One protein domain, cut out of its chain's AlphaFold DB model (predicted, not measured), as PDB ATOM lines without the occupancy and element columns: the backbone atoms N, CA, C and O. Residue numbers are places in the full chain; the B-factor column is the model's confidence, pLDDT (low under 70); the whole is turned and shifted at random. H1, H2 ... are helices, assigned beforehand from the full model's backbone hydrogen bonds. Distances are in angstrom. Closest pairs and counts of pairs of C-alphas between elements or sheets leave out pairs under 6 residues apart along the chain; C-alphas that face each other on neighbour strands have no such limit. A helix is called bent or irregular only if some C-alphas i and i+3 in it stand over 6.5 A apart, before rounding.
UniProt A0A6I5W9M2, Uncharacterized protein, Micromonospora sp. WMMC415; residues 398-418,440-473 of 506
ATOM      1  N   PRO A 398      -2.443  89.885  49.781       71.75
ATOM      2  CA  PRO A 398      -2.046  88.948  50.829       71.75
ATOM      3  C   PRO A 398      -3.093  87.851  51.069       71.75
ATOM      4  O   PRO A 398      -2.713  86.749  51.462       71.75
ATOM      5  N   LEU A 399      -4.379  88.124  50.811       69.12
ATOM      6  CA  LEU A 399      -5.447  87.116  50.850       69.12
ATOM      7  C   LEU A 399      -5.312  86.108  49.705       69.12
ATOM      8  O   LEU A 399      -5.380  84.904  49.942       69.12
ATOM      9  N   LEU A 400      -5.055  86.590  48.486       74.50
ATOM     10  CA  LEU A 400      -4.821  85.755  47.310       74.50
ATOM     11  C   LEU A 400      -3.573  84.890  47.470       74.50
ATOM     12  O   LEU A 400      -3.602  83.729  47.088       74.50
ATOM     13  N   TYR A 401      -2.512  85.407  48.092       72.75
ATOM     14  CA  TYR A 401      -1.315  84.618  48.376       72.75
ATOM     15  C   TYR A 401      -1.597  83.491  49.374       72.75
ATOM     16  O   TYR A 401      -1.220  82.345  49.142       72.75
ATOM     17  N   THR A 402      -2.324  83.778  50.461       74.06
ATOM     18  CA  THR A 402      -2.734  82.717  51.390       74.06
ATOM     19  C   THR A 402      -3.660  81.707  50.728       74.06
ATOM     20  O   THR A 402      -3.453  80.512  50.896       74.06
ATOM     21  N   ALA A 403      -4.626  82.161  49.926       75.25
ATOM     22  CA  ALA A 403      -5.515  81.275  49.188       75.25
ATOM     23  C   ALA A 403      -4.727  80.395  48.207       75.25
ATOM     24  O   ALA A 403      -4.929  79.186  48.184       75.25
ATOM     25  N   ALA A 404      -3.773  80.966  47.470       72.69
ATOM     26  CA  ALA A 404      -2.906  80.236  46.555       72.69
ATOM     27  C   ALA A 404      -2.076  79.170  47.284       72.69
ATOM     28  O   ALA A 404      -2.029  78.034  46.826       72.69
ATOM     29  N   CYS A 405      -1.502  79.475  48.452       77.19
ATOM     30  CA  CYS A 405      -0.736  78.497  49.233       77.19
ATOM     31  C   CYS A 405      -1.556  77.283  49.697       77.19
ATOM     32  O   CYS A 405      -0.977  76.217  49.884       77.19
ATOM     33  N   TYR A 406      -2.876  77.411  49.871       75.56
ATOM     34  CA  TYR A 406      -3.754  76.280  50.206       75.56
ATOM     35  C   TYR A 406      -4.360  75.606  48.967       75.56
ATOM     36  O   TYR A 406      -4.509  74.386  48.940       75.56
ATOM     37  N   LEU A 407      -4.683  76.375  47.925       75.75
ATOM     38  CA  LEU A 407      -5.270  75.853  46.689       75.75
ATOM     39  C   LEU A 407      -4.258  75.078  45.845       75.75
ATOM     40  O   LEU A 407      -4.631  74.105  45.201       75.75
ATOM     41  N   LEU A 408      -2.986  75.475  45.860       72.75
ATOM     42  CA  LEU A 408      -1.933  74.835  45.077       72.75
ATOM     43  C   LEU A 408      -1.690  73.368  45.494       72.75
ATOM     44  O   LEU A 408      -1.753  72.510  44.616       72.75
ATOM     45  N   PRO A 409      -1.512  73.010  46.785       71.94
ATOM     46  CA  PRO A 409      -1.403  71.604  47.181       71.94
ATOM     47  C   PRO A 409      -2.701  70.818  46.947       71.94
ATOM     48  O   PRO A 409      -2.635  69.664  46.529       71.94
ATOM     49  N   ALA A 410      -3.877  71.432  47.131       74.38
ATOM     50  CA  ALA A 410      -5.156  70.784  46.831       74.38
ATOM     51  C   ALA A 410      -5.300  70.457  45.331       74.38
ATOM     52  O   ALA A 410      -5.700  69.351  44.976       74.38
ATOM     53  N   MET A 411      -4.906  71.386  44.453       70.56
ATOM     54  CA  MET A 411      -4.856  71.183  43.002       70.56
ATOM     55  C   MET A 411      -3.871  70.079  42.614       70.56
ATOM     56  O   MET A 411      -4.205  69.246  41.781       70.56
ATOM     57  N   VAL A 412      -2.685  70.030  43.229       77.44
ATOM     58  CA  VAL A 412      -1.697  68.968  42.968       77.44
ATOM     59  C   VAL A 412      -2.258  67.592  43.334       77.44
ATOM     60  O   VAL A 412      -2.147  66.663  42.540       77.44
ATOM     61  N   ILE A 413      -2.909  67.464  44.493       74.56
ATOM     62  CA  ILE A 413      -3.551  66.210  44.915       74.56
ATOM     63  C   ILE A 413      -4.691  65.845  43.961       74.56
ATOM     64  O   ILE A 413      -4.796  64.695  43.546       74.56
ATOM     65  N   PHE A 414      -5.522  66.814  43.575       74.69
ATOM     66  CA  PHE A 414      -6.620  66.589  42.639       74.69
ATOM     67  C   PHE A 414      -6.113  66.092  41.280       74.69
ATOM     68  O   PHE A 414      -6.599  65.086  40.776       74.69
ATOM     69  N   VAL A 415      -5.090  66.739  40.716       76.31
ATOM     70  CA  VAL A 415      -4.461  66.311  39.457       76.31
ATOM     71  C   VAL A 415      -3.826  64.929  39.601       76.31
ATOM     72  O   VAL A 415      -3.993  64.097  38.716       76.31
ATOM     73  N   TRP A 416      -3.166  64.637  40.722       79.50
ATOM     74  CA  TRP A 416      -2.613  63.308  40.985       79.50
ATOM     75  C   TRP A 416      -3.706  62.227  41.033       79.50
ATOM     76  O   TRP A 416      -3.574  61.189  40.387       79.50
ATOM     77  N   LEU A 417      -4.844  62.491  41.679       75.81
ATOM     78  CA  LEU A 417      -6.000  61.587  41.651       75.81
ATOM     79  C   LEU A 417      -6.549  61.389  40.231       75.81
ATOM     80  O   LEU A 417      -7.033  60.304  39.907       75.81
ATOM     81  N   LEU A 418      -6.450  62.404  39.363       78.31
ATOM     82  CA  LEU A 418      -6.839  62.268  37.960       78.31
ATOM     83  C   LEU A 418      -5.892  61.371  37.148       78.31
ATOM     84  O   LEU A 418      -6.315  60.871  36.104       78.31
ATOM     85  N   PRO A 440     -11.057  51.309  40.788       67.06
ATOM     86  CA  PRO A 440     -10.368  51.718  42.015       67.06
ATOM     87  C   PRO A 440     -10.410  53.244  42.213       67.06
ATOM     88  O   PRO A 440     -10.505  53.727  43.340       67.06
ATOM     89  N   ARG A 441     -10.461  54.005  41.113       69.62
ATOM     90  CA  ARG A 441     -10.657  55.454  41.100       69.62
ATOM     91  C   ARG A 441     -12.043  55.899  41.576       69.62
ATOM     92  O   ARG A 441     -12.115  56.833  42.364       69.62
ATOM     93  N   SER A 442     -13.135  55.270  41.135       70.19
ATOM     94  CA  SER A 442     -14.491  55.634  41.584       70.19
ATOM     95  C   SER A 442     -14.713  55.274  43.051       70.19
ATOM     96  O   SER A 442     -15.316  56.059  43.779       70.19
ATOM     97  N   ARG A 443     -14.131  54.165  43.523       71.44
ATOM     98  CA  ARG A 443     -14.138  53.806  44.950       71.44
ATOM     99  C   ARG A 443     -13.316  54.787  45.793       71.44
ATOM    100  O   ARG A 443     -13.792  55.245  46.831       71.44
ATOM    101  N   ALA A 444     -12.126  55.171  45.327       72.69
ATOM    102  CA  ALA A 444     -11.309  56.185  45.991       72.69
ATOM    103  C   ALA A 444     -12.029  57.543  46.035       72.69
ATOM    104  O   ALA A 444     -12.135  58.137  47.105       72.69
ATOM    105  N   LEU A 445     -12.600  58.000  44.915       73.88
ATOM    106  CA  LEU A 445     -13.360  59.252  44.846       73.88
ATOM    107  C   LEU A 445     -14.618  59.218  45.720       73.88
ATOM    108  O   LEU A 445     -14.885  60.201  46.402       73.88
ATOM    109  N   GLY A 446     -15.344  58.099  45.766       77.88
ATOM    110  CA  GLY A 446     -16.501  57.929  46.650       77.88
ATOM    111  C   GLY A 446     -16.124  58.079  48.124       77.88
ATOM    112  O   GLY A 446     -16.722  58.887  48.832       77.88
ATOM    113  N   SER A 447     -15.052  57.406  48.557       73.50
ATOM    114  CA  SER A 447     -14.549  57.533  49.933       73.50
ATOM    115  C   SER A 447     -14.049  58.948  50.262       73.50
ATOM    116  O   SER A 447     -14.202  59.432  51.384       73.50
ATOM    117  N   LEU A 448     -13.503  59.656  49.268       71.62
ATOM    118  CA  LEU A 448     -13.055  61.041  49.407       71.62
ATOM    119  C   LEU A 448     -14.232  62.013  49.514       71.62
ATOM    120  O   LEU A 448     -14.168  62.957  50.297       71.62
ATOM    121  N   VAL A 449     -15.312  61.773  48.766       82.12
ATOM    122  CA  VAL A 449     -16.549  62.565  48.820       82.12
ATOM    123  C   VAL A 449     -17.273  62.357  50.151       82.12
ATOM    124  O   VAL A 449     -17.717  63.334  50.750       82.12
ATOM    125  N   GLU A 450     -17.314  61.130  50.677       80.56
ATOM    126  CA  GLU A 450     -17.847  60.859  52.021       80.56
ATOM    127  C   GLU A 450     -16.966  61.438  53.138       80.56
ATOM    128  O   GLU A 450     -17.471  61.886  54.170       80.56
ATOM    129  N   GLY A 451     -15.646  61.477  52.936       74.75
ATOM    130  CA  GLY A 451     -14.695  62.102  53.860       74.75
ATOM    131  C   GLY A 451     -14.657  63.634  53.786       74.75
ATOM    132  O   GLY A 451     -14.237  64.291  54.746       74.75
ATOM    133  N   LEU A 452     -15.126  64.216  52.678       81.06
ATOM    134  CA  LEU A 452     -15.040  65.645  52.366       81.06
ATOM    135  C   LEU A 452     -15.619  66.567  53.453       81.06
ATOM    136  O   LEU A 452     -14.980  67.575  53.754       81.06
ATOM    137  N   PRO A 453     -16.765  66.262  54.098       80.12
ATOM    138  CA  PRO A 453     -17.331  67.134  55.125       80.12
ATOM    139  C   PRO A 453     -16.426  67.246  56.357       80.12
ATOM    140  O   PRO A 453     -16.254  68.333  56.910       80.12
ATOM    141  N   ARG A 454     -15.803  66.133  56.774       78.62
ATOM    142  CA  ARG A 454     -14.910  66.100  57.944       78.62
ATOM    143  C   ARG A 454     -13.579  66.780  57.649       78.62
ATOM    144  O   ARG A 454     -13.123  67.594  58.449       78.62
ATOM    145  N   PHE A 455     -12.993  66.511  56.483       72.75
ATOM    146  CA  PHE A 455     -11.780  67.200  56.042       72.75
ATOM    147  C   PHE A 455     -12.015  68.697  55.818       72.75
ATOM    148  O   PHE A 455     -11.177  69.511  56.201       72.75
ATOM    149  N   GLY A 456     -13.173  69.076  55.272       78.56
ATOM    150  CA  GLY A 456     -13.579  70.468  55.102       78.56
ATOM    151  C   GLY A 456     -13.705  71.208  56.434       78.56
ATOM    152  O   GLY A 456     -13.183  72.313  56.568       78.56
ATOM    153  N   LEU A 457     -14.311  70.583  57.448       76.31
ATOM    154  CA  LEU A 457     -14.371  71.132  58.808       76.31
ATOM    155  C   LEU A 457     -12.984  71.255  59.455       76.31
ATOM    156  O   LEU A 457     -12.686  72.273  60.088       76.31
ATOM    157  N   ALA A 458     -12.108  70.265  59.269       75.56
ATOM    158  CA  ALA A 458     -10.732  70.318  59.764       75.56
ATOM    159  C   ALA A 458      -9.923  71.448  59.093       75.56
ATOM    160  O   ALA A 458      -9.215  72.196  59.766       75.56
ATOM    161  N   LEU A 459     -10.083  71.646  57.783       75.31
ATOM    162  CA  LEU A 459      -9.463  72.755  57.051       75.31
ATOM    163  C   LEU A 459     -10.033  74.116  57.457       75.31
ATOM    164  O   LEU A 459      -9.273  75.056  57.683       75.31
ATOM    165  N   ALA A 460     -11.354  74.230  57.590       74.75
ATOM    166  CA  ALA A 460     -12.002  75.466  58.015       74.75
ATOM    167  C   ALA A 460     -11.561  75.867  59.429       74.75
ATOM    168  O   ALA A 460     -11.196  77.019  59.662       74.75
ATOM    169  N   SER A 461     -11.521  74.911  60.361       71.38
ATOM    170  CA  SER A 461     -11.039  75.147  61.727       71.38
ATOM    171  C   SER A 461      -9.546  75.500  61.761       71.38
ATOM    172  O   SER A 461      -9.172  76.469  62.423       71.38
ATOM    173  N   SER A 462      -8.706  74.813  60.979       77.56
ATOM    174  CA  SER A 462      -7.293  75.165  60.775       77.56
ATOM    175  C   SER A 462      -7.123  76.608  60.283       77.56
ATOM    176  O   SER A 462      -6.299  77.357  60.813       77.56
ATOM    177  N   LEU A 463      -7.942  77.034  59.319       73.69
ATOM    178  CA  LEU A 463      -7.869  78.368  58.729       73.69
ATOM    179  C   LEU A 463      -8.324  79.452  59.711       73.69
ATOM    180  O   LEU A 463      -7.684  80.500  59.811       73.69
ATOM    181  N   VAL A 464      -9.366  79.185  60.501       75.50
ATOM    182  CA  VAL A 464      -9.801  80.072  61.591       75.50
ATOM    183  C   VAL A 464      -8.688  80.248  62.628       75.50
ATOM    184  O   VAL A 464      -8.380  81.380  63.005       75.50
ATOM    185  N   VAL A 465      -8.031  79.159  63.040       76.50
ATOM    186  CA  VAL A 465      -6.896  79.207  63.977       76.50
ATOM    187  C   VAL A 465      -5.724  79.987  63.379       76.50
ATOM    188  O   VAL A 465      -5.158  80.848  64.051       76.50
ATOM    189  N   ALA A 466      -5.391  79.765  62.107       70.69
ATOM    190  CA  ALA A 466      -4.328  80.498  61.422       70.69
ATOM    191  C   ALA A 466      -4.619  82.009  61.342       70.69
ATOM    192  O   ALA A 466      -3.730  82.827  61.581       70.69
ATOM    193  N   VAL A 467      -5.869  82.398  61.064       71.56
ATOM    194  CA  VAL A 467      -6.299  83.807  61.046       71.56
ATOM    195  C   VAL A 467      -6.233  84.427  62.445       71.56
ATOM    196  O   VAL A 467      -5.760  85.558  62.585       71.56
ATOM    197  N   LEU A 468      -6.650  83.697  63.484       72.75
ATOM    198  CA  LEU A 468      -6.558  84.143  64.878       72.75
ATOM    199  C   LEU A 468      -5.101  84.334  65.316       72.75
ATOM    200  O   LEU A 468      -4.753  85.401  65.819       72.75
ATOM    201  N   LEU A 469      -4.225  83.363  65.048       68.25
ATOM    202  CA  LEU A 469      -2.793  83.466  65.352       68.25
ATOM    203  C   LEU A 469      -2.136  84.629  64.600       68.25
ATOM    204  O   LEU A 469      -1.333  85.368  65.172       68.25
ATOM    205  N   ARG A 470      -2.534  84.861  63.341       69.00
ATOM    206  CA  ARG A 470      -2.056  85.997  62.545       69.00
ATOM    207  C   ARG A 470      -2.499  87.345  63.113       69.00
ATOM    208  O   ARG A 470      -1.772  88.324  62.957       69.00
ATOM    209  N   ARG A 471      -3.659  87.415  63.775       70.00
ATOM    210  CA  ARG A 471      -4.105  88.628  64.477       70.00
ATOM    211  C   ARG A 471      -3.370  88.871  65.789       70.00
ATOM    212  O   ARG A 471      -3.204  90.028  66.158       70.00
ATOM    213  N   VAL A 472      -2.937  87.816  66.473       74.31
ATOM    214  CA  VAL A 472      -2.329  87.921  67.809       74.31
ATOM    215  C   VAL A 472      -0.809  88.136  67.755       74.31
ATOM    216  O   VAL A 472      -0.255  88.733  68.671       74.31
ATOM    217  N   GLY A 473      -0.118  87.733  66.681       54.69
ATOM    218  CA  GLY A 473       1.344  87.842  66.607       54.69
ATOM    219  C   GLY A 473       1.879  88.286  65.249       54.69
ATOM    220  O   GLY A 473       2.265  87.459  64.427       54.69
TER     221      GLY A 473
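This is residues 398 to 418 and 440 to 473 of the 506 residues of an uncharacterized protein of Micromonospora sp. WMMC415 (UniProt A0A6I5W9M2). Two long helices, H1 and a bent H2, run opposite ways with an open gap between them, coming near each other only beside the cut. The printed part has 55 residues with two named helices, H1 then H2, which hold 54 of them; its class is all helix with no named strand, and it is loose, with a radius of gyration of the C-alphas of 14.1 A and spans of 45 by 21 by 11 A.

H1, residues 398 to 418, runs 30.0 A from (-2.046, 88.948, 50.829), with a kink of 29 degrees near residue 406. H2, residues 440 to 472, was assigned as one helix by its hydrogen bonds but is bent: C-alphas 450 and 453 are 7.0 A apart. Its arms are H2a, residues 440 to 450, 15.5 A, and H2b, residues 453 to 472, 28.6 A, ending at (-2.329, 87.921, 67.809).

H1 and H2a are close but not clearly touching; their closest C-alphas, of Leu 417 and Arg 441, are 7.7 A apart. They run opposite ways at 37 degrees, only just a steep tilt. H2a and H2b stand at a steep tilt of 57 degrees. H1 and H2b are apart. Every O i to N i+4 pair is within hydrogen-bond range in H2a and H2b, and 15 of 17 in H1.

The farthest C-alphas, of Pro 440 and Gly 473, are 45.2 A apart. Residues 419 to 439 are not printed; C-alphas 418 and 440 are 11.8 A apart across the cut. Mean pLDDT of the printed part is 74.0, with residues 399, 440 to 441, 469 to 470 and 473 under 70.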